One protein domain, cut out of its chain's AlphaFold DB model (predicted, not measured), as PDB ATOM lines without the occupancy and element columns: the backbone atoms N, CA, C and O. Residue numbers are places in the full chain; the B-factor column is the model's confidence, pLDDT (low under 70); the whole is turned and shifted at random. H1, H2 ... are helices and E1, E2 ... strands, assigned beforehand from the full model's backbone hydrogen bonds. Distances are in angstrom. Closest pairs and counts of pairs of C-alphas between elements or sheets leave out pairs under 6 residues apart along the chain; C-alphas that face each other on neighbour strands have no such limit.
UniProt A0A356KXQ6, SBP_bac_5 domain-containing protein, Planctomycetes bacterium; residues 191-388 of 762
ATOM      1  N   THR A 191     205.501 287.379 238.668       97.12
ATOM      2  CA  THR A 191     205.428 288.313 237.556       97.12
ATOM      3  C   THR A 191     206.747 288.308 236.774       97.12
ATOM      4  O   THR A 191     207.786 287.864 237.269       97.12
ATOM      5  N   LEU A 192     206.756 288.838 235.545       98.31
ATOM      6  CA  LEU A 192     207.999 288.989 234.769       98.31
ATOM      7  C   LEU A 192     208.971 289.967 235.445       98.31
ATOM      8  O   LEU A 192     210.186 289.766 235.408       98.31
ATOM      9  N   ILE A 193     208.422 290.999 236.089       97.44
ATOM     10  CA  ILE A 193     209.141 292.052 236.812       97.44
ATOM     11  C   ILE A 193     208.526 292.283 238.192       97.44
ATOM     12  O   ILE A 193     207.321 292.127 238.369       97.44
ATOM     13  N   GLU A 194     209.328 292.737 239.148       93.62
ATOM     14  CA  GLU A 194     208.852 293.267 240.432       93.62
ATOM     15  C   GLU A 194     209.284 294.727 240.600       93.62
ATOM     16  O   GLU A 194     210.247 295.176 239.972       93.62
ATOM     17  N   GLN A 195     208.591 295.477 241.456       89.88
ATOM     18  CA  GLN A 195     209.007 296.825 241.837       89.88
ATOM     19  C   GLN A 195     209.842 296.759 243.117       89.88
ATOM     20  O   GLN A 195     209.444 296.143 244.104       89.88
ATOM     21  N   ASP A 196     211.004 297.409 243.126       87.00
ATOM     22  CA  ASP A 196     211.828 297.487 244.327       87.00
ATOM     23  C   ASP A 196     211.170 298.403 245.386       87.00
ATOM     24  O   ASP A 196     210.920 299.574 245.100       87.00
ATOM     25  N   PRO A 197     210.910 297.935 246.622       77.62
ATOM     26  CA  PRO A 197     210.140 298.691 247.620       77.62
ATOM     27  C   PRO A 197     210.888 299.864 248.267       77.62
ATOM     28  O   PRO A 197     210.349 300.501 249.170       77.62
ATOM     29  N   VAL A 198     212.125 300.138 247.847       75.25
ATOM     30  CA  VAL A 198     213.001 301.180 248.402       75.25
ATOM     31  C   VAL A 198     213.389 302.204 247.335       75.25
ATOM     32  O   VAL A 198     213.247 303.403 247.541       75.25
ATOM     33  N   THR A 199     213.844 301.738 246.176       80.88
ATOM     34  CA  THR A 199     214.222 302.575 245.027       80.88
ATOM     35  C   THR A 199     213.073 302.823 244.054       80.88
ATOM     36  O   THR A 199     213.217 303.661 243.171       80.88
ATOM     37  N   PHE A 200     211.967 302.081 244.181       78.50
ATOM     38  CA  PHE A 200     210.759 302.158 243.346       78.50
ATOM     39  C   PHE A 200     210.951 301.799 241.868       78.50
ATOM     40  O   PHE A 200     210.003 301.842 241.083       78.50
ATOM     41  N   LYS A 201     212.154 301.366 241.485       87.75
ATOM     42  CA  LYS A 201     212.477 300.948 240.122       87.75
ATOM     43  C   LYS A 201     212.013 299.520 239.865       87.75
ATOM     44  O   LYS A 201     212.170 298.642 240.716       87.75
ATOM     45  N   TRP A 202     211.498 299.290 238.663       92.69
ATOM     46  CA  TRP A 202     211.210 297.953 238.153       92.69
ATOM     47  C   TRP A 202     212.501 297.140 237.996       92.69
ATOM     48  O   TRP A 202     213.533 297.664 237.567       92.69
ATOM     49  N   LYS A 203     212.442 295.857 238.352       95.44
ATOM     50  CA  LYS A 203     213.548 294.893 238.294       95.44
ATOM     51  C   LYS A 203     213.069 293.565 237.697       95.44
ATOM     52  O   LYS A 203     211.906 293.217 237.886       95.44
ATOM     53  N   PRO A 204     213.936 292.792 237.018       96.50
ATOM     54  CA  PRO A 204     213.567 291.470 236.521       96.50
ATOM     55  C   PRO A 204     213.275 290.497 237.678       96.50
ATOM     56  O   PRO A 204     214.026 290.453 238.662       96.50
ATOM     57  N   LEU A 205     212.200 289.714 237.554       96.19
ATOM     58  CA  LEU A 205     211.854 288.628 238.474       96.19
ATOM     59  C   LEU A 205     211.887 287.286 237.733       96.19
ATOM     60  O   LEU A 205     212.954 286.683 237.667       96.19
ATOM     61  N   LEU A 206     210.774 286.848 237.132       97.19
ATOM     62  CA  LEU A 206     210.725 285.646 236.291       97.19
ATOM     63  C   LEU A 206     211.416 285.868 234.929       97.19
ATOM     64  O   LEU A 206     211.975 284.940 234.337       97.19
ATOM     65  N   ALA A 207     211.443 287.119 234.455       97.81
ATOM     66  CA  ALA A 207     212.370 287.533 233.412       97.81
ATOM     67  C   ALA A 207     213.797 287.673 233.976       97.81
ATOM     68  O   ALA A 207     214.005 288.118 235.103       97.81
ATOM     69  N   GLU A 208     214.792 287.334 233.162       97.00
ATOM     70  CA  GLU A 208     216.204 287.657 233.382       97.00
ATOM     71  C   GLU A 208     216.492 289.116 232.982       97.00
ATOM     72  O   GLU A 208     217.230 289.828 233.658       97.00
ATOM     73  N   SER A 209     215.877 289.580 231.890       97.75
ATOM     74  CA  SER A 209     215.972 290.960 231.400       97.75
ATOM     75  C   SER A 209     214.781 291.316 230.510       97.75
ATOM     76  O   SER A 209     214.049 290.433 230.052       97.75
ATOM     77  N   TRP A 210     214.619 292.607 230.213       98.00
ATOM     78  CA  TRP A 210     213.777 293.061 229.113       98.00
ATOM     79  C   TRP A 210     214.480 294.133 228.278       98.00
ATOM     80  O   TRP A 210     215.290 294.904 228.791       98.00
ATOM     81  N   ASP A 211     214.142 294.179 226.993       96.62
ATOM     82  CA  ASP A 211     214.479 295.264 226.076       96.62
ATOM     83  C   ASP A 211     213.214 296.103 225.818       96.62
ATOM     84  O   ASP A 211     212.122 295.550 225.659       96.62
ATOM     85  N   THR A 212     213.349 297.432 225.770       96.50
ATOM     86  CA  THR A 212     212.251 298.368 225.467       96.50
ATOM     87  C   THR A 212     212.476 299.035 224.108       96.50
ATOM     88  O   THR A 212     213.554 299.570 223.839       96.50
ATOM     89  N   GLU A 213     211.444 299.016 223.266       96.81
ATOM     90  CA  GLU A 213     211.389 299.623 221.934       96.81
ATOM     91  C   GLU A 213     210.210 300.626 221.852       96.81
ATOM     92  O   GLU A 213     209.257 300.578 222.642       96.81
ATOM     93  N   ASP A 214     210.274 301.550 220.892       96.94
ATOM     94  CA  ASP A 214     209.179 302.462 220.552       96.94
ATOM     95  C   ASP A 214     208.315 301.872 219.425       96.94
ATOM     96  O   ASP A 214     208.700 300.912 218.750       96.94
ATOM     97  N   MET A 215     207.164 302.497 219.175       95.06
ATOM     98  CA  MET A 215     206.307 302.200 218.030       95.06
ATOM     99  C   MET A 215     206.021 303.476 217.236       95.06
ATOM    100  O   MET A 215     205.386 304.402 217.742       95.06
ATOM    101  N   LEU A 216     206.503 303.534 215.995       95.69
ATOM    102  CA  LEU A 216     206.263 304.636 215.063       95.69
ATOM    103  C   LEU A 216     205.081 304.311 214.144       95.69
ATOM    104  O   LEU A 216     205.005 303.204 213.608       95.69
ATOM    105  N   PHE A 217     204.201 305.294 213.939       93.31
ATOM    106  CA  PHE A 217     203.007 305.182 213.103       93.31
ATOM    107  C   PHE A 217     203.162 306.019 211.826       93.31
ATOM    108  O   PHE A 217     203.139 307.252 211.853       93.31
ATOM    109  N   GLU A 218     203.339 305.333 210.700       94.19
ATOM    110  CA  GLU A 218     203.463 305.895 209.354       94.19
ATOM    111  C   GLU A 218     202.083 306.085 208.707       94.19
ATOM    112  O   GLU A 218     201.265 305.171 208.716       94.19
ATOM    113  N   ILE A 219     201.831 307.234 208.079       91.19
ATOM    114  CA  ILE A 219     200.616 307.509 207.306       91.19
ATOM    115  C   ILE A 219     200.737 306.851 205.926       91.19
ATOM    116  O   ILE A 219     201.416 307.363 205.034       91.19
ATOM    117  N   LEU A 220     200.031 305.735 205.738       86.62
ATOM    118  CA  LEU A 220     199.944 305.006 204.467       86.62
ATOM    119  C   LEU A 220     198.874 305.579 203.524       86.62
ATOM    120  O   LEU A 220     198.939 305.370 202.314       86.62
ATOM    121  N   GLY A 221     197.878 306.278 204.068       82.44
ATOM    122  CA  GLY A 221     196.780 306.895 203.326       82.44
ATOM    123  C   GLY A 221     195.827 307.649 204.252       82.44
ATOM    124  O   GLY A 221     195.899 307.486 205.472       82.44
ATOM    125  N   ALA A 222     194.953 308.472 203.676       78.19
ATOM    126  CA  ALA A 222     193.950 309.247 204.400       78.19
ATOM    127  C   ALA A 222     192.661 309.343 203.572       78.19
ATOM    128  O   ALA A 222     192.707 309.787 202.423       78.19
ATOM    129  N   ASP A 223     191.532 308.943 204.158       74.38
ATOM    130  CA  ASP A 223     190.207 309.000 203.535       74.38
ATOM    131  C   ASP A 223     189.332 310.060 204.240       74.38
ATOM    132  O   ASP A 223     189.143 309.984 205.459       74.38
ATOM    133  N   PRO A 224     188.771 311.056 203.524       67.12
ATOM    134  CA  PRO A 224     187.964 312.111 204.137       67.12
ATOM    135  C   PRO A 224     186.593 311.600 204.608       67.12
ATOM    136  O   PRO A 224     185.900 310.865 203.902       67.12
ATOM    137  N   VAL A 225     186.152 312.057 205.783       62.31
ATOM    138  CA  VAL A 225     184.851 311.725 206.381       62.31
ATOM    139  C   VAL A 225     183.914 312.931 206.284       62.31
ATOM    140  O   VAL A 225     183.824 313.755 207.195       62.31
ATOM    141  N   GLU A 226     183.185 313.051 205.174       55.38
ATOM    142  CA  GLU A 226     182.189 314.118 205.012       55.38
ATOM    143  C   GLU A 226     180.837 313.748 205.646       55.38
ATOM    144  O   GLU A 226     180.178 312.794 205.239       55.38
ATOM    145  N   GLY A 227     180.397 314.533 206.636       49.62
ATOM    146  CA  GLY A 227     179.016 314.525 207.145       49.62
ATOM    147  C   GLY A 227     178.591 313.317 207.993       49.62
ATOM    148  O   GLY A 227     177.417 313.218 208.350       49.62
ATOM    149  N   VAL A 228     179.507 312.408 208.335       45.19
ATOM    150  CA  VAL A 228     179.216 311.191 209.112       45.19
ATOM    151  C   VAL A 228     179.732 311.346 210.546       45.19
ATOM    152  O   VAL A 228     180.895 311.685 210.752       45.19
ATOM    153  N   LYS A 229     178.891 311.081 211.558       48.38
ATOM    154  CA  LYS A 229     179.344 311.049 212.962       48.38
ATOM    155  C   LYS A 229     180.346 309.908 213.160       48.38
ATOM    156  O   LYS A 229     180.184 308.845 212.569       48.38
ATOM    157  N   PHE A 230     181.330 310.092 214.043       43.34
ATOM    158  CA  PHE A 230     182.370 309.093 214.347       43.34
ATOM    159  C   PHE A 230     181.810 307.673 214.583       43.34
ATOM    160  O   PHE A 230     182.322 306.703 214.029       43.34
ATOM    161  N   SER A 231     180.701 307.559 215.327       45.31
ATOM    162  CA  SER A 231     179.967 306.303 215.551       45.31
ATOM    163  C   SER A 231     179.543 305.605 214.261       45.31
ATOM    164  O   SER A 231     179.670 304.391 214.135       45.31
ATOM    165  N   ASP A 232     179.047 306.376 213.304       45.22
ATOM    166  CA  ASP A 232     178.364 305.884 212.115       45.22
ATOM    167  C   ASP A 232     179.397 305.507 211.045       45.22
ATOM    168  O   ASP A 232     179.223 304.518 210.336       45.22
ATOM    169  N   ALA A 233     180.517 306.239 210.983       49.72
ATOM    170  CA  ALA A 233     181.676 305.885 210.167       49.72
ATOM    171  C   ALA A 233     182.278 304.557 210.645       49.72
ATOM    172  O   ALA A 233     182.460 303.639 209.842       49.72
ATOM    173  N   MET A 234     182.484 304.414 211.961       47.75
ATOM    174  CA  MET A 234     183.038 303.201 212.560       47.75
ATOM    175  C   MET A 234     182.094 301.996 212.402       47.75
ATOM    176  O   MET A 234     182.526 300.933 211.967       47.75
ATOM    177  N   GLN A 235     180.789 302.156 212.664       45.28
ATOM    178  CA  GLN A 235     179.790 301.089 212.477       45.28
ATOM    179  C   GLN A 235     179.657 300.642 211.015       45.28
ATOM    180  O   GLN A 235     179.460 299.455 210.744       45.28
ATOM    181  N   LYS A 236     179.758 301.576 210.060       42.97
ATOM    182  CA  LYS A 236     179.693 301.278 208.623       42.97
ATOM    183  C   LYS A 236     180.950 300.548 208.132       42.97
ATOM    184  O   LYS A 236     180.834 299.715 207.241       42.97
ATOM    185  N   TRP A 237     182.108 300.806 208.745       51.41
ATOM    186  CA  TRP A 237     183.367 300.094 208.484       51.41
ATOM    187  C   TRP A 237     183.417 298.693 209.103       51.41
ATOM    188  O   TRP A 237     183.721 297.732 208.400       51.41
ATOM    189  N   VAL A 238     183.026 298.544 210.376       45.38
ATOM    190  CA  VAL A 238     182.930 297.236 211.067       45.38
ATOM    191  C   VAL A 238     182.009 296.260 210.318       45.38
ATOM    192  O   VAL A 238     182.220 295.054 210.335       45.38
ATOM    193  N   LYS A 239     181.006 296.767 209.591       44.94
ATOM    194  CA  LYS A 239     180.140 295.944 208.733       44.94
ATOM    195  C   LYS A 239     180.789 295.418 207.447       44.94
ATOM    196  O   LYS A 239     180.229 294.497 206.861       44.94
ATOM    197  N   ASN A 240     181.900 296.003 206.999       45.41
ATOM    198  CA  ASN A 240     182.490 295.726 205.687       45.41
ATOM    199  C   ASN A 240     183.760 294.859 205.745       45.41
ATOM    200  O   ASN A 240     184.007 294.136 204.784       45.41
ATOM    201  N   GLU A 241     184.544 294.899 206.833       46.75
ATOM    202  CA  GLU A 241     185.798 294.120 206.956       46.75
ATOM    203  C   GLU A 241     185.747 292.948 207.961       46.75
ATOM    204  O   GLU A 241     186.719 292.206 208.082       46.75
ATOM    205  N   GLY A 242     184.613 292.717 208.632       33.62
ATOM    206  CA  GLY A 242     184.418 291.585 209.549       33.62
ATOM    207  C   GLY A 242     184.218 291.994 211.010       33.62
ATOM    208  O   GLY A 242     184.362 293.157 211.380       33.62
ATOM    209  N   GLU A 243     183.810 291.029 211.837       33.88
ATOM    210  CA  GLU A 243     183.285 291.283 213.184       33.88
ATOM    211  C   GLU A 243     184.247 292.046 214.122       33.88
ATOM    212  O   GLU A 243     185.460 291.819 214.094       33.88
ATOM    213  N   PRO A 244     183.713 292.870 215.053       37.47
ATOM    214  CA  PRO A 244     184.507 293.685 215.983       37.47
ATOM    215  C   PRO A 244     185.343 292.884 217.004       37.47
ATOM    216  O   PRO A 244     186.021 293.480 217.840       37.47
ATOM    217  N   ASN A 245     185.325 291.551 216.928       40.56
ATOM    218  CA  ASN A 245     186.133 290.655 217.750       40.56
ATOM    219  C   ASN A 245     187.581 290.496 217.242       40.56
ATOM    220  O   ASN A 245     188.434 290.041 218.003       40.56
ATOM    221  N   GLN A 246     187.907 290.917 216.010       40.78
ATOM    222  CA  GLN A 246     189.305 291.028 215.579       40.78
ATOM    223  C   GLN A 246     189.862 292.433 215.841       40.78
ATOM    224  O   GLN A 246     189.484 293.430 215.229       40.78
ATOM    225  N   GLN A 247     190.799 292.500 216.789       48.56
ATOM    226  CA  GLN A 247     191.443 293.737 217.215       48.56
ATOM    227  C   GLN A 247     192.384 294.261 216.110       48.56
ATOM    228  O   GLN A 247     193.517 293.804 215.990       48.56
ATOM    229  N   VAL A 248     191.927 295.223 215.298       50.69
ATOM    230  CA  VAL A 248     192.781 295.939 214.319       50.69
ATOM    231  C   VAL A 248     192.607 297.463 214.345       50.69
ATOM    232  O   VAL A 248     193.190 298.176 213.528       50.69
ATOM    233  N   TRP A 249     191.840 297.977 215.312       49.22
ATOM    234  CA  TRP A 249     191.490 299.396 215.453       49.22
ATOM    235  C   TRP A 249     192.702 300.329 215.580       49.22
ATOM    236  O   TRP A 249     192.616 301.480 215.186       49.22
ATOM    237  N   TRP A 250     193.851 299.842 216.055       59.50
ATOM    238  CA  TRP A 250     195.092 300.622 216.152       59.50
ATOM    239  C   TRP A 250     195.777 300.918 214.807       59.50
ATOM    240  O   TRP A 250     196.676 301.751 214.762       59.50
ATOM    241  N   LYS A 251     195.375 300.264 213.707       64.44
ATOM    242  CA  LYS A 251     195.870 300.588 212.353       64.44
ATOM    243  C   LYS A 251     195.138 301.769 211.711       64.44
ATOM    244  O   LYS A 251     195.438 302.108 210.568       64.44
ATOM    245  N   TRP A 252     194.171 302.360 212.410       69.00
ATOM    246  CA  TRP A 252     193.306 303.400 211.875       69.00
ATOM    247  C   TRP A 252     193.073 304.488 212.923       69.00
ATOM    248  O   TRP A 252     192.627 304.201 214.030       69.00
ATOM    249  N   GLU A 253     193.336 305.745 212.577       70.25
ATOM    250  CA  GLU A 253     193.082 306.887 213.465       70.25
ATOM    251  C   GLU A 253     192.195 307.922 212.787       70.25
ATOM    252  O   GLU A 253     192.333 308.174 211.595       70.25
ATOM    253  N   VAL A 254     191.306 308.557 213.553       63.19
ATOM    254  CA  VAL A 254     190.574 309.734 213.076       63.19
ATOM    255  C   VAL A 254     191.338 310.986 213.474       63.19
ATOM    256  O   VAL A 254     191.620 311.192 214.654       63.19
ATOM    257  N   ARG A 255     191.639 311.831 212.488       73.12
ATOM    258  CA  ARG A 255     192.288 313.129 212.669       73.12
ATOM    259  C   ARG A 255     191.338 314.251 212.266       73.12
ATOM    260  O   ARG A 255     190.645 314.145 211.257       73.12
ATOM    261  N   GLU A 256     191.329 315.327 213.047       69.69
ATOM    262  CA  GLU A 256     190.736 316.604 212.644       69.69
ATOM    263  C   GLU A 256     191.787 317.421 211.872       69.69
ATOM    264  O   GLU A 256     192.931 317.551 212.316       69.69
ATOM    265  N   THR A 257     191.427 317.926 210.694       72.44
ATOM    266  CA  THR A 257     192.303 318.738 209.839       72.44
ATOM    267  C   THR A 257     192.288 320.205 210.274       72.44
ATOM    268  O   THR A 257     191.426 320.636 211.040       72.44
ATOM    269  N   ALA A 258     193.217 321.016 209.756       73.31
ATOM    270  CA  ALA A 258     193.277 322.450 210.061       73.31
ATOM    271  C   ALA A 258     191.999 323.220 209.657       73.31
ATOM    272  O   ALA A 258     191.728 324.299 210.181       73.31
ATOM    273  N   GLU A 259     191.201 322.659 208.747       74.62
ATOM    274  CA  GLU A 259     189.924 323.189 208.264       74.62
ATOM    275  C   GLU A 259     188.704 322.668 209.055       74.62
ATOM    276  O   GLU A 259     187.567 322.891 208.636       74.62
ATOM    277  N   GLY A 260     188.907 321.936 210.161       68.31
ATOM    278  CA  GLY A 260     187.833 321.339 210.973       68.31
ATOM    279  C   GLY A 260     187.125 320.146 210.312       68.31
ATOM    280  O   GLY A 260     186.061 319.710 210.761       68.31
ATOM    281  N   LYS A 261     187.681 319.608 209.218       71.94
ATOM    282  CA  LYS A 261     187.208 318.354 208.612       71.94
ATOM    283  C   LYS A 261     187.781 317.163 209.370       71.94
ATOM    284  O   LYS A 261     188.780 317.287 210.065       71.94
ATOM    285  N   HIS A 262     187.153 316.000 209.235       69.31
ATOM    286  CA  HIS A 262     187.656 314.754 209.808       69.31
ATOM    287  C   HIS A 262     188.117 313.816 208.689       69.31
ATOM    288  O   HIS A 262     187.468 313.728 207.646       69.31
ATOM    289  N   GLU A 263     189.213 313.098 208.907       75.00
ATOM    290  CA  GLU A 263     189.737 312.069 208.002       75.00
ATOM    291  C   GLU A 263     190.124 310.808 208.785       75.00
ATOM    292  O   GLU A 263     190.498 310.888 209.956       75.00
ATOM    293  N   VAL A 264     190.024 309.642 208.143       74.75
ATOM    294  CA  VAL A 264     190.523 308.364 208.665       74.75
ATOM    295  C   VAL A 264     191.891 308.102 208.050       74.75
ATOM    296  O   VAL A 264     192.014 307.912 206.841       74.75
ATOM    297  N   LEU A 265     192.923 308.080 208.885       78.06
ATOM    298  CA  LEU A 265     194.284 307.723 208.511       78.06
ATOM    299  C   LEU A 265     194.450 306.206 208.539       78.06
ATOM    300  O   LEU A 265     194.112 305.565 209.533       78.06
ATOM    301  N   LYS A 266     195.045 305.644 207.486       82.06
ATOM    302  CA  LYS A 266     195.567 304.276 207.477       82.06
ATOM    303  C   LYS A 266     197.008 304.290 207.964       82.06
ATOM    304  O   LYS A 266     197.842 304.958 207.352       82.06
ATOM    305  N   LEU A 267     197.309 303.537 209.017       84.94
ATOM    306  CA  LEU A 267     198.614 303.553 209.668       84.94
ATOM    307  C   LEU A 267     199.417 302.264 209.437       84.94
ATOM    308  O   LEU A 267     198.905 301.146 209.538       84.94
ATOM    309  N   GLY A 268     200.700 302.442 209.128       88.31
ATOM    310  CA  GLY A 268     201.735 301.414 209.134       88.31
ATOM    311  C   GLY A 268     202.524 301.488 210.437       88.31
ATOM    312  O   GLY A 268     202.863 302.575 210.892       88.31
ATOM    313  N   GLU A 269     202.813 300.345 211.049       91.44
ATOM    314  CA  GLU A 269     203.477 300.288 212.355       91.44
ATOM    315  C   GLU A 269     204.916 299.799 212.206       91.44
ATOM    316  O   GLU A 269     205.167 298.752 211.601       91.44
ATOM    317  N   HIS A 270     205.865 300.529 212.794       94.62
ATOM    318  CA  HIS A 270     207.282 300.169 212.781       94.62
ATOM    319  C   HIS A 270     207.822 300.177 214.211       94.62
ATOM    320  O   HIS A 270     207.881 301.222 214.859       94.62
ATOM    321  N   MET A 271     208.186 298.993 214.706       95.19
ATOM    322  CA  MET A 271     208.721 298.794 216.055       95.19
ATOM    323  C   MET A 271     210.247 298.904 216.046       95.19
ATOM    324  O   MET A 271     210.905 298.389 215.140       95.19
ATOM    325  N   GLY A 272     210.803 299.569 217.055       96.06
ATOM    326  CA  GLY A 272     212.246 299.742 217.211       96.06
ATOM    327  C   GLY A 272     212.595 301.017 217.969       96.06
ATOM    328  O   GLY A 272     211.724 301.740 218.439       96.06
ATOM    329  N   LYS A 273     213.882 301.340 218.081       96.75
ATOM    330  CA  LYS A 273     214.324 302.622 218.650       96.75
ATOM    331  C   LYS A 273     214.111 303.728 217.621       96.75
ATOM    332  O   LYS A 273     214.777 303.718 216.584       96.75
ATOM    333  N   ALA A 274     213.200 304.661 217.897       96.56
ATOM    334  CA  ALA A 274     212.881 305.762 216.992       96.56
ATOM    335  C   ALA A 274     213.719 307.012 217.316       96.56
ATOM    336  O   ALA A 274     213.796 307.454 218.463       96.56
ATOM    337  N   GLN A 275     214.333 307.634 216.316       96.81
ATOM    338  CA  GLN A 275     215.133 308.853 216.475       96.81
ATOM    339  C   GLN A 275     214.751 309.869 215.401       96.81
ATOM    340  O   GLN A 275     214.597 309.495 214.243       96.81
ATOM    341  N   LEU A 276     214.598 311.140 215.775       96.00
ATOM    342  CA  LEU A 276     214.323 312.238 214.847       96.00
ATOM    343  C   LEU A 276     215.599 313.058 214.652       96.00
ATOM    344  O   LEU A 276     216.182 313.527 215.628       96.00
ATOM    345  N   SER A 277     216.009 313.251 213.400       95.88
ATOM    346  CA  SER A 277     217.129 314.111 213.020       95.88
ATOM    347  C   SER A 277     216.709 314.994 211.846       95.88
ATOM    348  O   SER A 277     216.405 314.495 210.762       95.88
ATOM    349  N   GLY A 278     216.655 316.311 212.067       94.31
ATOM    350  CA  GLY A 278     215.994 317.230 211.136       94.31
ATOM    351  C   GLY A 278     214.519 316.854 210.970       94.31
ATOM    352  O   GLY A 278     213.802 316.709 211.959       94.31
ATOM    353  N   ASP A 279     214.088 316.638 209.726       94.94
ATOM    354  CA  ASP A 279     212.739 316.163 209.389       94.94
ATOM    355  C   ASP A 279     212.705 314.678 208.970       94.94
ATOM    356  O   ASP A 279     211.769 314.235 208.308       94.94
ATOM    357  N   THR A 280     213.713 313.880 209.352       96.88
ATOM    358  CA  THR A 280     213.739 312.424 209.119       96.88
ATOM    359  C   THR A 280     213.694 311.648 210.430       96.88
ATOM    360  O   THR A 280     214.551 311.811 211.301       96.88
ATOM    361  N   TRP A 281     212.707 310.764 210.545       97.62
ATOM    362  CA  TRP A 281     212.655 309.715 211.554       97.62
ATOM    363  C   TRP A 281     213.433 308.490 211.086       97.62
ATOM    364  O   TRP A 281     213.217 308.022 209.973       97.62
ATOM    365  N   THR A 282     214.255 307.916 211.957       97.75
ATOM    366  CA  THR A 282     214.901 306.612 211.771       97.75
ATOM    367  C   THR A 282     214.401 305.657 212.847       97.75
ATOM    368  O   THR A 282     214.510 305.962 214.033       97.75
ATOM    369  N   VAL A 283     213.879 304.496 212.451       97.44
ATOM    370  CA  VAL A 283     213.533 303.390 213.356       97.44
ATOM    371  C   VAL A 283     214.583 302.301 213.193       97.44
ATOM    372  O   VAL A 283     214.788 301.818 212.082       97.44
ATOM    373  N   THR A 284     215.245 301.927 214.288       97.38
ATOM    374  CA  THR A 284     216.181 300.790 214.335       97.38
ATOM    375  C   THR A 284     215.508 299.622 215.046       97.38
ATOM    376  O   THR A 284     215.273 299.704 216.253       97.38
ATOM    377  N   ALA A 285     215.174 298.563 214.313       94.31
ATOM    378  CA  ALA A 285     214.522 297.374 214.857       94.31
ATOM    379  C   ALA A 285     215.502 296.495 215.660       94.31
ATOM    380  O   ALA A 285     216.724 296.623 215.538       94.31
ATOM    381  N   ARG A 286     214.971 295.565 216.467       89.25
ATOM    382  CA  ARG A 286     215.755 294.612 217.280       89.25
ATOM    383  C   ARG A 286     216.820 293.812 216.508       89.25
ATOM    384  O   ARG A 286     217.830 293.447 217.103       89.25
ATOM    385  N   ASP A 287     216.613 293.520 215.225       90.12
ATOM    386  CA  ASP A 287     217.579 292.803 214.373       90.12
ATOM    387  C   ASP A 287     218.712 293.698 213.825       90.12
ATOM    388  O   ASP A 287     219.606 293.218 213.132       90.12
ATOM    389  N   GLY A 288     218.692 294.996 214.149       92.44
ATOM    390  CA  GLY A 288     219.631 295.999 213.651       92.44
ATOM    391  C   GLY A 288     219.248 296.599 212.296       92.44
ATOM    392  O   GLY A 288     219.940 297.505 211.832       92.44
ATOM    393  N   SER A 289     218.159 296.145 211.663       95.38
ATOM    394  CA  SER A 289     217.656 296.765 210.437       95.38
ATOM    395  C   SER A 289     217.108 298.168 210.715       95.38
ATOM    396  O   SER A 289     216.550 298.451 211.780       95.38
ATOM    397  N   THR A 290     217.282 299.075 209.753       96.88
ATOM    398  CA  THR A 290     216.828 300.464 209.860       96.88
ATOM    399  C   THR A 290     215.823 300.809 208.770       96.88
ATOM    400  O   THR A 290     215.931 300.369 207.625       96.88
ATOM    401  N   LYS A 291     214.832 301.629 209.126       96.81
ATOM    402  CA  LYS A 291     213.902 302.270 208.187       96.81
ATOM    403  C   LYS A 291     213.831 303.761 208.468       96.81
ATOM    404  O   LYS A 291     213.904 304.171 209.627       96.81
ATOM    405  N   THR A 292     213.661 304.558 207.420       96.88
ATOM    406  CA  THR A 292     213.596 306.021 207.507       96.88
ATOM    407  C   THR A 292     212.284 306.558 206.956       96.88
ATOM    408  O   THR A 292     211.866 306.146 205.875       96.88
ATOM    409  N   PHE A 293     211.686 307.521 207.653       96.31
ATOM    410  CA  PHE A 293     210.406 308.139 207.311       96.31
ATOM    411  C   PHE A 293     210.547 309.658 207.333       96.31
ATOM    412  O   PHE A 293     211.136 310.219 208.259       96.31
ATOM    413  N   SER A 294     209.983 310.338 206.337       95.25
ATOM    414  CA  SER A 294     209.848 311.796 206.390       95.25
ATOM    415  C   SER A 294     208.829 312.180 207.464       95.25
ATOM    416  O   SER A 294     207.838 311.480 207.666       95.25
ATOM    417  N   LYS A 295     209.058 313.281 208.176       93.69
ATOM    418  CA  LYS A 295     208.240 313.706 209.321       93.69
ATOM    419  C   LYS A 295     206.771 313.971 208.974       93.69
ATOM    420  O   LYS A 295     205.918 313.702 209.807       93.69
ATOM    421  N   ASP A 296     206.463 314.413 207.754       92.06
ATOM    422  CA  ASP A 296     205.087 314.556 207.242       92.06
ATOM    423  C   ASP A 296     204.362 313.211 207.044       92.06
ATOM    424  O   ASP A 296     203.134 313.170 206.980       92.06
ATOM    425  N   LYS A 297     205.115 312.107 206.964       93.19
ATOM    426  CA  LYS A 297     204.596 310.736 206.881       93.19
ATOM    427  C   LYS A 297     204.449 310.064 208.236       93.19
ATOM    428  O   LYS A 297     204.024 308.918 208.268       93.19
ATOM    429  N   VAL A 298     204.770 310.729 209.344       93.69
ATOM    430  CA  VAL A 298     204.660 310.149 210.688       93.69
ATOM    431  C   VAL A 298     203.538 310.843 211.443       93.69
ATOM    432  O   VAL A 298     203.615 312.038 211.712       93.69
ATOM    433  N   GLN A 299     202.500 310.085 211.790       91.31
ATOM    434  CA  GLN A 299     201.357 310.581 212.556       91.31
ATOM    435  C   GLN A 299     201.750 310.793 214.024       91.31
ATOM    436  O   GLN A 299     201.582 311.885 214.566       91.31
ATOM    437  N   HIS A 300     202.351 309.778 214.653       91.25
ATOM    438  CA  HIS A 300     202.924 309.867 215.999       91.25
ATOM    439  C   HIS A 300     203.953 308.759 216.258       91.25
ATOM    440  O   HIS A 300     204.138 307.833 215.464       91.25
ATOM    441  N   VAL A 301     204.635 308.857 217.401       93.50
ATOM    442  CA  VAL A 301     205.533 307.822 217.925       93.50
ATOM    443  C   VAL A 301     205.158 307.557 219.377       93.50
ATOM    444  O   VAL A 301     205.276 308.451 220.210       93.50
ATOM    445  N   ASN A 302     204.733 306.332 219.679       94.38
ATOM    446  CA  ASN A 302     204.463 305.880 221.038       94.38
ATOM    447  C   ASN A 302     205.758 305.355 221.670       94.38
ATOM    448  O   ASN A 302     206.226 304.255 221.357       94.38
ATOM    449  N   ARG A 303     206.342 306.148 222.567       94.81
ATOM    450  CA  ARG A 303     207.586 305.824 223.266       94.81
ATOM    451  C   ARG A 303     207.408 304.708 224.283       94.81
ATOM    452  O   ARG A 303     206.402 304.682 224.984       94.81
ATOM    453  N   GLY A 304     208.401 303.823 224.373       94.44
ATOM    454  CA  GLY A 304     208.476 302.794 225.415       94.44
ATOM    455  C   GLY A 304     207.229 301.913 225.527       94.44
ATOM    456  O   GLY A 304     206.726 301.704 226.627       94.44
ATOM    457  N   THR A 305     206.707 301.438 224.393       95.31
ATOM    458  CA  THR A 305     205.445 300.675 224.320       95.31
ATOM    459  C   THR A 305     205.609 299.219 223.902       95.31
ATOM    460  O   THR A 305     204.668 298.433 224.018       95.31
ATOM    461  N   VAL A 306     206.793 298.833 223.431       97.06
ATOM    462  CA  VAL A 306     207.105 297.468 223.007       97.06
ATOM    463  C   VAL A 306     208.143 296.902 223.972       97.06
ATOM    464  O   VAL A 306     209.219 297.473 224.141       97.06
ATOM    465  N   PHE A 307     207.821 295.781 224.612       98.12
ATOM    466  CA  PHE A 307     208.654 295.140 225.628       98.12
ATOM    467  C   PHE A 307     208.998 293.721 225.190       98.12
ATOM    468  O   PHE A 307     208.111 292.897 224.988       98.12
ATOM    469  N   THR A 308     210.285 293.418 225.056       98.25
ATOM    470  CA  THR A 308     210.771 292.060 224.787       98.25
ATOM    471  C   THR A 308     211.366 291.497 226.070       98.25
ATOM    472  O   THR A 308     212.454 291.910 226.463       98.25
ATOM    473  N   PHE A 309     210.689 290.547 226.712       98.69
ATOM    474  CA  PHE A 309     211.176 289.873 227.917       98.69
ATOM    475  C   PHE A 309     211.937 288.595 227.555       98.69
ATOM    476  O   PHE A 309     211.491 287.819 226.709       98.69
ATOM    477  N   LYS A 310     213.068 288.365 228.231       98.56
ATOM    478  CA  LYS A 310     213.828 287.106 228.197       98.56
ATOM    479  C   LYS A 310     213.610 286.388 229.525       98.56
ATOM    480  O   LYS A 310     213.918 286.953 230.571       98.56
ATOM    481  N   LEU A 311     213.056 285.184 229.490       98.50
ATOM    482  CA  LEU A 311     212.713 284.379 230.660       98.50
ATOM    483  C   LEU A 311     213.934 283.637 231.208       98.50
ATOM    484  O   LEU A 311     214.800 283.184 230.455       98.50
ATOM    485  N   ARG A 312     213.980 283.470 232.532       97.62
ATOM    486  CA  ARG A 312     215.017 282.682 233.204       97.62
ATOM    487  C   ARG A 312     214.937 281.211 232.792       97.62
ATOM    488  O   ARG A 312     213.980 280.522 233.119       97.62
ATOM    489  N   LYS A 313     215.987 280.691 232.151       96.81
ATOM    490  CA  LYS A 313     216.053 279.292 231.668       96.81
ATOM    491  C   LYS A 313     216.059 278.224 232.770       96.81
ATOM    492  O   LYS A 313     215.904 277.041 232.485       96.81
ATOM    493  N   ASN A 314     216.288 278.623 234.020       95.94
ATOM    494  CA  ASN A 314     216.183 277.766 235.201       95.94
ATOM    495  C   ASN A 314     214.822 277.881 235.914       95.94
ATOM    496  O   ASN A 314     214.632 277.199 236.920       95.94
ATOM    497  N   ALA A 315     213.892 278.713 235.430       97.69
ATOM    498  CA  ALA A 315     212.549 278.813 235.989       97.69
ATOM    499  C   ALA A 315     211.751 277.529 235.751       97.69
ATOM    500  O   ALA A 315     211.708 276.985 234.644       97.69
ATOM    501  N   LYS A 316     211.112 277.049 236.818       98.06
ATOM    502  CA  LYS A 316     210.268 275.859 236.810       98.06
ATOM    503  C   LYS A 316     209.001 276.104 237.608       98.06
ATOM    504  O   LYS A 316     209.027 276.791 238.626       98.06
ATOM    505  N   TRP A 317     207.927 275.478 237.157       98.44
ATOM    506  CA  TRP A 317     206.714 275.275 237.929       98.44
ATOM    507  C   TRP A 317     206.985 274.324 239.107       98.44
ATOM    508  O   TRP A 317     207.908 273.506 239.059       98.44
ATOM    509  N   HIS A 318     206.170 274.383 240.164       98.00
ATOM    510  CA  HIS A 318     206.317 273.513 241.345       98.00
ATOM    511  C   HIS A 318     206.132 272.012 241.047       98.00
ATOM    512  O   HIS A 318     206.532 271.184 241.863       98.00
ATOM    513  N   ASP A 319     205.584 271.654 239.879       97.56
ATOM    514  CA  ASP A 319     205.520 270.278 239.358       97.56
ATOM    515  C   ASP A 319     206.787 269.841 238.582       97.56
ATOM    516  O   ASP A 319     206.873 268.711 238.098       97.56
ATOM    517  N   GLY A 320     207.789 270.720 238.480       97.12
ATOM    518  CA  GLY A 320     209.093 270.469 237.869       97.12
ATOM    519  C   GLY A 320     209.196 270.785 236.374       97.12
ATOM    520  O   GLY A 320     210.308 270.725 235.837       97.12
ATOM    521  N   LYS A 321     208.094 271.139 235.696       98.00
ATOM    522  CA  LYS A 321     208.119 271.561 234.284       98.00
ATOM    523  C   LYS A 321     208.775 272.940 234.122       98.00
ATOM    524  O   LYS A 321     208.678 273.755 235.037       98.00
ATOM    525  N   PRO A 322     209.449 273.225 232.991       98.19
ATOM    526  CA  PRO A 322     210.001 274.554 232.727       98.19
ATOM    527  C   PRO A 322     208.884 275.595 232.585       98.19
ATOM    528  O   PRO A 322     207.800 275.265 232.109       98.19
ATOM    529  N   VAL A 323     209.170 276.842 232.962       98.56
ATOM    530  CA  VAL A 323     208.316 277.993 232.624       98.56
ATOM    531  C   VAL A 323     208.732 278.517 231.251       98.56
ATOM    532  O   VAL A 323     209.913 278.806 231.050       98.56
ATOM    533  N   THR A 324     207.794 278.649 230.312       98.50
ATOM    534  CA  THR A 324     208.101 279.045 228.921       98.50
ATOM    535  C   THR A 324     207.343 280.300 228.489       98.50
ATOM    536  O   THR A 324     206.456 280.811 229.176       98.50
ATOM    537  N   ALA A 325     207.676 280.817 227.304       97.88
ATOM    538  CA  ALA A 325     206.935 281.906 226.677       97.88
ATOM    539  C   ALA A 325     205.451 281.561 226.422       97.88
ATOM    540  O   ALA A 325     204.627 282.477 226.377       97.88
ATOM    541  N   ASP A 326     205.086 280.276 226.307       96.81
ATOM    542  CA  ASP A 326     203.687 279.857 226.133       96.81
ATOM    543  C   ASP A 326     202.847 280.166 227.374       96.81
ATOM    544  O   ASP A 326     201.704 280.591 227.234       96.81
ATOM    545  N   ASP A 327     203.419 280.028 228.576       98.50
ATOM    546  CA  ASP A 327     202.746 280.371 229.833       98.50
ATOM    547  C   ASP A 327     202.433 281.874 229.912       98.50
ATOM    548  O   ASP A 327     201.379 282.280 230.406       98.50
ATOM    549  N   VAL A 328     203.319 282.722 229.377       98.00
ATOM    550  CA  VAL A 328     203.126 284.182 229.340       98.00
ATOM    551  C   VAL A 328     202.058 284.580 228.322       98.00
ATOM    552  O   VAL A 328     201.169 285.374 228.638       98.00
ATOM    553  N   VAL A 329     202.113 284.005 227.114       95.50
ATOM    554  CA  VAL A 329     201.102 284.224 226.066       95.50
ATOM    555  C   VAL A 329     199.728 283.742 226.540       95.50
ATOM    556  O   VAL A 329     198.748 284.480 226.422       95.50
ATOM    557  N   PHE A 330     199.666 282.559 227.157       96.19
ATOM    558  CA  PHE A 330     198.472 282.026 227.811       96.19
ATOM    559  C   PHE A 330     197.937 282.977 228.889       96.19
ATOM    560  O   PHE A 330     196.750 283.305 228.881       96.19
ATOM    561  N   SER A 331     198.808 283.470 229.776       96.06
ATOM    562  CA  SER A 331     198.407 284.320 230.905       96.06
ATOM    563  C   SER A 331     197.753 285.627 230.456       96.06
ATOM    564  O   SER A 331     196.688 286.006 230.946       96.06
ATOM    565  N   LEU A 332     198.339 286.294 229.460       91.88
ATOM    566  CA  LEU A 332     197.761 287.503 228.860       91.88
ATOM    567  C   LEU A 332     196.506 287.207 228.026       91.88
ATOM    568  O   LEU A 332     195.615 288.052 227.928       91.88
ATOM    569  N   GLY A 333     196.418 286.012 227.439       90.12
ATOM    570  CA  GLY A 333     195.254 285.556 226.689       90.12
ATOM    571  C   GLY A 333     194.032 285.298 227.576       90.12
ATOM    572  O   GLY A 333     192.963 285.842 227.292       90.12
ATOM    573  N   PHE A 334     194.163 284.540 228.674       90.19
ATOM    574  CA  PHE A 334     193.006 284.188 229.511       90.19
ATOM    575  C   PHE A 334     192.393 285.418 230.190       90.19
ATOM    576  O   PHE A 334     191.171 285.562 230.198       90.19
ATOM    577  N   VAL A 335     193.214 286.366 230.667       89.44
ATOM    578  CA  VAL A 335     192.735 287.635 231.256       89.44
ATOM    579  C   VAL A 335     191.903 288.447 230.252       89.44
ATOM    580  O   VAL A 335     191.001 289.192 230.641       89.44
ATOM    581  N   LYS A 336     192.161 288.277 228.949       86.19
ATOM    582  CA  LYS A 336     191.420 288.920 227.856       86.19
ATOM    583  C   LYS A 336     190.240 288.094 227.319       86.19
ATOM    584  O   LYS A 336     189.373 288.691 226.685       86.19
ATOM    585  N   CYS A 337     190.127 286.797 227.618       86.19
ATOM    586  CA  CYS A 337     189.046 285.919 227.142       86.19
ATOM    587  C   CYS A 337     187.711 286.209 227.848       86.19
ATOM    588  O   CYS A 337     187.644 286.139 229.075       86.19
ATOM    589  N   GLU A 338     186.663 286.590 227.108       88.00
ATOM    590  CA  GLU A 338     185.412 287.148 227.666       88.00
ATOM    591  C   GLU A 338     184.669 286.211 228.634       88.00
ATOM    592  O   GLU A 338     184.022 286.693 229.560       88.00
ATOM    593  N   TYR A 339     184.838 284.896 228.468       90.25
ATOM    594  CA  TYR A 339     184.198 283.846 229.269       90.25
ATOM    595  C   TYR A 339     184.898 283.564 230.608       90.25
ATOM    596  O   TYR A 339     184.382 282.798 231.417       90.25
ATOM    597  N   VAL A 340     186.065 284.167 230.858       90.62
ATOM    598  CA  VAL A 340     186.737 284.096 232.164       90.62
ATOM    599  C   VAL A 340     186.119 285.111 233.132       90.62
ATOM    600  O   VAL A 340     185.958 286.282 232.779       90.62
ATOM    601  N   ASP A 341     185.855 284.719 234.379       91.62
ATOM    602  CA  ASP A 341     185.231 285.575 235.408       91.62
ATOM    603  C   ASP A 341     186.205 286.609 236.025       91.62
ATOM    604  O   ASP A 341     186.249 286.839 237.230       91.62
ATOM    605  N   ALA A 342     186.974 287.290 235.170       87.94
ATOM    606  CA  ALA A 342     187.986 288.289 235.513       87.94
ATOM    607  C   ALA A 342     187.644 289.748 235.086       87.94
ATOM    608  O   ALA A 342     188.547 290.495 234.685       87.94
ATOM    609  N   PRO A 343     186.379 290.231 235.131       80.31
ATOM    610  CA  PRO A 343     186.012 291.536 234.565       80.31
ATOM    611  C   PRO A 343     186.699 292.724 235.259       80.31
ATOM    612  O   PRO A 343     186.992 293.722 234.602       80.31
ATOM    613  N   SER A 344     186.993 292.622 236.562       79.19
ATOM    614  CA  SER A 344     187.637 293.697 237.331       79.19
ATOM    615  C   SER A 344     189.088 293.956 236.936       79.19
ATOM    616  O   SER A 344     189.576 295.055 237.165       79.19
ATOM    617  N   ILE A 345     189.773 292.967 236.359       84.00
ATOM    618  CA  ILE A 345     191.191 293.055 235.987       84.00
ATOM    619  C   ILE A 345     191.371 293.160 234.465       84.00
ATOM    620  O   ILE A 345     192.180 293.963 234.005       84.00
ATOM    621  N   ARG A 346     190.523 292.479 233.677       85.00
ATOM    622  CA  ARG A 346     190.431 292.568 232.204       85.00
ATOM    623  C   ARG A 346     190.493 294.002 231.666       85.00
ATOM    624  O   ARG A 346     191.148 294.249 230.656       85.00
ATOM    625  N   VAL A 347     189.814 294.945 232.328       79.25
ATOM    626  CA  VAL A 347     189.737 296.353 231.900       79.25
ATOM    627  C   VAL A 347     191.112 297.027 231.798       79.25
ATOM    628  O   VAL A 347     191.324 297.820 230.881       79.25
ATOM    629  N   TYR A 348     192.060 296.668 232.668       82.06
ATOM    630  CA  TYR A 348     193.415 297.222 232.670       82.06
ATOM    631  C   TYR A 348     194.308 296.623 231.567       82.06
ATOM    632  O   TYR A 348     195.225 297.282 231.089       82.06
ATOM    633  N   TYR A 349     193.997 295.412 231.088       87.50
ATOM    634  CA  TYR A 349     194.734 294.727 230.014       87.50
ATOM    635  C   TYR A 349     194.167 294.985 228.608       87.50
ATOM    636  O   TYR A 349     194.657 294.417 227.631       87.50
ATOM    637  N   ARG A 350     193.150 295.848 228.463       83.69
ATOM    638  CA  ARG A 350     192.520 296.152 227.162       83.69
ATOM    639  C   ARG A 350     193.520 296.679 226.132       83.69
ATOM    640  O   ARG A 350     193.451 296.299 224.965       83.69
ATOM    641  N   ASP A 351     194.427 297.545 226.572       86.81
ATOM    642  CA  ASP A 351     195.405 298.203 225.708       86.81
ATOM    643  C   ASP A 351     196.668 297.328 225.509       86.81
ATOM    644  O   ASP A 351     197.519 297.662 224.687       86.81
ATOM    645  N   VAL A 352     196.781 296.174 226.185       90.12
ATOM    646  CA  VAL A 352     197.825 295.169 225.919       90.12
ATOM    647  C   VAL A 352     197.400 294.322 224.717       90.12
ATOM    648  O   VAL A 352     196.373 293.636 224.740       90.12
ATOM    649  N   ARG A 353     198.175 294.361 223.632       88.25
ATOM    650  CA  ARG A 353     197.956 293.538 222.430       88.25
ATOM    651  C   ARG A 353     198.271 292.059 222.719       88.25
ATOM    652  O   ARG A 353     198.926 291.768 223.718       88.25
ATOM    653  N   PRO A 354     197.799 291.106 221.889       85.25
ATOM    654  CA  PRO A 354     198.230 289.712 221.996       85.25
ATOM    655  C   PRO A 354     199.763 289.606 222.022       85.25
ATOM    656  O   PRO A 354     200.438 290.262 221.229       85.25
ATOM    657  N   ALA A 355     200.296 288.820 222.956       89.31
ATOM    658  CA  ALA A 355     201.734 288.635 223.102       89.31
ATOM    659  C   ALA A 355     202.284 287.703 222.012       89.31
ATOM    660  O   ALA A 355     201.638 286.733 221.617       89.31
ATOM    661  N   GLU A 356     203.492 287.995 221.544       90.06
ATOM    662  CA  GLU A 356     204.193 287.260 220.495       90.06
ATOM    663  C   GLU A 356     205.274 286.373 221.131       90.06
ATOM    664  O   GLU A 356     206.248 286.876 221.700       90.06
ATOM    665  N   LYS A 357     205.127 285.045 221.026       93.31
ATOM    666  CA  LYS A 357     206.215 284.102 221.323       93.31
ATOM    667  C   LYS A 357     207.261 284.200 220.212       93.31
ATOM    668  O   LYS A 357     206.972 283.869 219.066       93.31
ATOM    669  N   LEU A 358     208.468 284.646 220.556       95.62
ATOM    670  CA  LEU A 358     209.594 284.757 219.623       95.62
ATOM    671  C   LEU A 358     210.482 283.510 219.655       95.62
ATOM    672  O   LEU A 358     210.959 283.061 218.617       95.62
ATOM    673  N   ASP A 359     210.674 282.940 220.843       97.25
ATOM    674  CA  ASP A 359     211.257 281.618 221.060       97.25
ATOM    675  C   ASP A 359     210.758 281.054 222.403       97.25
ATOM    676  O   ASP A 359     209.938 281.673 223.079       97.25
ATOM    677  N   GLU A 360     211.234 279.874 222.800       97.94
ATOM    678  CA  GLU A 360     210.817 279.183 224.028       97.94
ATOM    679  C   GLU A 360     210.946 280.028 225.310       97.94
ATOM    680  O   GLU A 360     210.163 279.858 226.240       97.94
ATOM    681  N   HIS A 361     211.910 280.954 225.359       98.38
ATOM    682  CA  HIS A 361     212.195 281.807 226.514       98.38
ATOM    683  C   HIS A 361     212.167 283.305 226.168       98.38
ATOM    684  O   HIS A 361     212.610 284.117 226.977       98.38
ATOM    685  N   THR A 362     211.644 283.702 225.005       98.44
ATOM    686  CA  THR A 362     211.531 285.116 224.623       98.44
ATOM    687  C   THR A 362     210.115 285.446 224.175       98.44
ATOM    688  O   THR A 362     209.598 284.869 223.219       98.44
ATOM    689  N   VAL A 363     209.513 286.440 224.826       98.06
ATOM    690  CA  VAL A 363     208.159 286.925 224.539       98.06
ATOM    691  C   VAL A 363     208.179 288.434 224.315       98.06
ATOM    692  O   VAL A 363     208.782 289.179 225.091       98.06
ATOM    693  N   ARG A 364     207.530 288.900 223.245       97.62
ATOM    694  CA  ARG A 364     207.290 290.325 222.991       97.62
ATOM    695  C   ARG A 364     205.853 290.675 223.360       97.62
ATOM    696  O   ARG A 364     204.905 290.024 222.932       97.62
ATOM    697  N   ILE A 365     205.700 291.735 224.140       97.00
ATOM    698  CA  ILE A 365     204.423 292.270 224.603       97.00
ATOM    699  C   ILE A 365     204.342 293.719 224.134       97.00
ATOM    700  O   ILE A 365     205.299 294.482 224.264       97.00
ATOM    701  N   VAL A 366     203.201 294.096 223.562       94.44
ATOM    702  CA  VAL A 366     202.995 295.425 222.983       94.44
ATOM    703  C   VAL A 366     201.835 296.108 223.690       94.44
ATOM    704  O   VAL A 366     200.710 295.611 223.668       94.44
ATOM    705  N   TYR A 367     202.099 297.265 224.283       93.50
ATOM    706  CA  TYR A 367     201.081 298.163 224.812       93.50
ATOM    707  C   TYR A 367     200.666 299.141 223.698       93.50
ATOM    708  O   TYR A 367     201.508 299.707 223.008       93.50
ATOM    709  N   ALA A 368     199.370 299.309 223.443       88.19
ATOM    710  CA  ALA A 368     198.887 299.975 222.230       88.19
ATOM    711  C   ALA A 368     199.059 301.507 222.232       88.19
ATOM    712  O   ALA A 368     199.064 302.117 221.163       88.19
ATOM    713  N   THR A 369     199.192 302.128 223.407       87.88
ATOM    714  CA  THR A 369     199.242 303.585 223.609       87.88
ATOM    715  C   THR A 369     200.446 303.989 224.465       87.88
ATOM    716  O   THR A 369     200.890 303.225 225.316       87.88
ATOM    717  N   GLN A 370     201.007 305.188 224.270       92.06
ATOM    718  CA  GLN A 370     202.062 305.683 225.163       92.06
ATOM    719  C   GLN A 370     201.491 305.926 226.568       92.06
ATOM    720  O   GLN A 370     200.632 306.793 226.745       92.06
ATOM    721  N   TYR A 371     201.962 305.152 227.548       92.81
ATOM    722  CA  TYR A 371     201.449 305.164 228.916       92.81
ATOM    723  C   TYR A 371     202.557 304.898 229.941       92.81
ATOM    724  O   TYR A 371     203.305 303.934 229.799       92.81
ATOM    725  N   PHE A 372     202.655 305.711 230.998       92.81
ATOM    726  CA  PHE A 372     203.738 305.586 231.988       92.81
ATOM    727  C   PHE A 372     203.750 304.249 232.755       92.81
ATOM    728  O   PHE A 372     204.823 303.768 233.110       92.81
ATOM    729  N   GLN A 373     202.591 303.601 232.939       92.50
ATOM    730  CA  GLN A 373     202.485 302.267 233.554       92.50
ATOM    731  C   GLN A 373     202.478 301.123 232.516       92.50
ATOM    732  O   GLN A 373     202.185 299.981 232.860       92.50
ATOM    733  N   ALA A 374     202.813 301.374 231.242       94.88
ATOM    734  CA  ALA A 374     202.802 300.335 230.200       94.88
ATOM    735  C   ALA A 374     203.688 299.122 230.549       94.88
ATOM    736  O   ALA A 374     203.297 297.986 230.284       94.88
ATOM    737  N   LEU A 375     204.841 299.349 231.193       95.56
ATOM    738  CA  LEU A 375     205.735 298.285 231.664       95.56
ATOM    739  C   LEU A 375     205.105 297.454 232.799       95.56
ATOM    740  O   LEU A 375     205.236 296.232 232.799       95.56
ATOM    741  N   GLU A 376     204.390 298.096 233.726       93.69
ATOM    742  CA  GLU A 376     203.674 297.429 234.823       93.69
ATOM    743  C   GLU A 376     202.582 296.502 234.281       93.69
ATOM    744  O   GLU A 376     202.523 295.336 234.655       93.69
ATOM    745  N   PHE A 377     201.773 296.964 233.327       92.44
ATOM    746  CA  PHE A 377     200.734 296.119 232.728       92.44
ATOM    747  C   PHE A 377     201.287 295.069 231.754       92.44
ATOM    748  O   PHE A 377     200.680 294.011 231.599       92.44
ATOM    749  N   ALA A 378     202.447 295.300 231.132       95.25
ATOM    750  CA  ALA A 378     203.109 294.295 230.302       95.25
ATOM    751  C   ALA A 378     203.802 293.193 231.128       95.25
ATOM    752  O   ALA A 378     203.737 292.025 230.754       95.25
ATOM    753  N   GLY A 379     204.472 293.542 232.232       96.44
ATOM    754  CA  GLY A 379     205.320 292.618 232.999       96.44
ATOM    755  C   GLY A 379     204.799 292.207 234.382       96.44
ATOM    756  O   GLY A 379     205.234 291.186 234.911       96.44
ATOM    757  N   GLY A 380     203.882 292.968 234.978       94.56
ATOM    758  CA  GLY A 380     203.343 292.774 236.332       94.56
ATOM    759  C   GLY A 380     202.171 291.791 236.433       94.56
ATOM    760  O   GLY A 380     201.509 291.727 237.466       94.56
ATOM    761  N   ILE A 381     201.883 291.031 235.373       93.19
ATOM    762  CA  ILE A 381     200.886 289.954 235.384       93.19
ATOM    763  C   ILE A 381     201.465 288.690 236.049       93.19
ATOM    764  O   ILE A 381     202.565 288.265 235.700       93.19
ATOM    765  N   TYR A 382     200.738 288.084 236.995       95.38
ATOM    766  CA  TYR A 382     201.085 286.788 237.583       95.38
ATOM    767  C   TYR A 382     200.915 285.678 236.543       95.38
ATOM    768  O   TYR A 382     199.796 285.373 236.117       95.38
ATOM    769  N   ILE A 383     202.022 285.046 236.169       97.56
ATOM    770  CA  ILE A 383     202.039 283.976 235.173       97.56
ATOM    771  C   ILE A 383     201.400 282.711 235.759       97.56
ATOM    772  O   ILE A 383     201.581 282.395 236.937       97.56
ATOM    773  N   HIS A 384     200.624 282.004 234.938       97.12
ATOM    774  CA  HIS A 384     199.943 280.757 235.281       97.12
ATOM    775  C   HIS A 384     200.378 279.618 234.339       97.12
ATOM    776  O   HIS A 384     200.602 279.876 233.156       97.12
ATOM    777  N   PRO A 385     200.450 278.363 234.828       98.00
ATOM    778  CA  PRO A 385     200.907 277.223 234.035       98.00
ATOM    779  C   PRO A 385     199.888 276.836 232.957       98.00
ATOM    780  O   PRO A 385     198.836 276.255 233.256       98.00
ATOM    781  N   LYS A 386     200.221 277.085 231.685       97.06
ATOM    782  CA  LYS A 386     199.376 276.716 230.539       97.06
ATOM    783  C   LYS A 386     199.093 275.216 230.530       97.06
ATOM    784  O   LYS A 386     197.974 274.798 230.268       97.06
ATOM    785  N   HIS A 387     200.076 274.384 230.873       98.19
ATOM    786  CA  HIS A 387     199.928 272.924 230.856       98.19
ATOM    787  C   HIS A 387     198.971 272.356 231.918       98.19
ATOM    788  O   HIS A 387     198.702 271.156 231.882       98.19
ATOM    789  N   ILE A 388     198.521 273.166 232.884       98.00
ATOM    790  CA  ILE A 388     197.477 272.797 233.854       98.00
ATOM    791  C   ILE A 388     196.115 273.301 233.380       98.00
ATOM    792  O   ILE A 388     195.149 272.548 233.403       98.00
TER     793      ILE A 388
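Overview. This is residues 191 to 388 of the 762 residues of the protein "SBP_bac_5 domain-containing protein" of Planctomycetes bacterium (UniProt A0A356KXQ6). A long, strongly twisted sheet runs through the domain: at one end E8, E10, E9 and part of E3 form a wall with H4 and H2 over it and H3 packed on H2; at the other the sheet forks where E5 bends, E3, E5 and E4 going one way and the hairpin E6 and E7 the other. H1 lies off to the side of the first branch and only grazes the sheet, with its residues 230 to 234, and the small hairpin E1 and E2 sits beside H4, its residues 196 to 201 sticking out. The 198 printed residues run E1 E2 E3 H1 E4 E5 E6 E7 E8 H2 H3 E9 E10 H4, a mixed class; neighbour strands are antiparallel. The whole is only just compact, close to loose, with a radius of gyration of the C-alphas of 19.3 A and spans of 61 by 44 by 33 A.

Arrangement. E1, residues 193 to 195, and E2, residues 202 to 204, form a hairpin, with N 194 and O 203 2.9 A apart. E3, residues 207 to 225, bends by 64 degrees at residue 222. E4, residues 252 to 256, and E5, residues 262 to 277, form a hairpin, with N 255 and O 263 2.9 A apart. E5 bends by 111 degrees at residue 272; it has E3 on one side, N 218 and O 268 being 2.8 A apart, and on the other side E4 and E6, residues 280 to 284, with N 275 and O 282 2.8 A apart. E7, residues 290 to 294, forms a hairpin with E6, N 283 and O 291 being 2.8 A apart; E4 to E7 are a meander, each strand the antiparallel neighbour of the one before. E8, residues 298 to 311, has E3 on one side, N 213 and O 306 being 2.8 A apart, and E10, residues 362 to 366, on the other, N 309 and O 363 being 2.9 A apart. E9, residues 356 to 359, forms a hairpin with E10, N 356 and O 364 being 2.8 A apart. H1, residues 230 to 241, only grazes this branched sheet, with residues 230 to 234. H2, residues 325 to 336, is over E10 at a height over the sheet of 10.4 A; their closest C-alphas, Ala 325 and Val 363, are 5.6 A apart. H3, residues 343 to 349, is not on the sheet; it touches residues 332 to 336 of H2 at a steep tilt of 55 degrees, the closest C-alphas, Val 335 and Arg 346, being 5.5 A apart. H4, residues 374 to 379, is over E8 at a height of 8.3 A, the closest C-alphas, Thr 305 and Ala 374, being 6.5 A apart. In H4 every O i to N i+4 pair is within hydrogen-bond range, against 7 of 8 in H1, 6 of 8 in H2 and 0 of 3 in H3, where 2 of 4 O i to N i+3 pairs are.

Along the chain. E1 begins at C-alpha 193, (209.141, 292.052, 236.812). E3 measures 45.5 A, E8 33.6 A, E5 29.7 A, H2 17.1 A and H1 17.0 A. H4 ends at C-alpha 379, (205.320, 292.618, 232.999).

Size, cuts and confidence. The C-alphas farthest apart, of Glu 259 and Gly 320, are 63.4 A apart. The printed part has no cut. The link from E8 to H2, residues 312 to 324, is long. The mean pLDDT of the printed part is 85.2; residues 224 to 252, 254, 256, 260 and 262 are under 70.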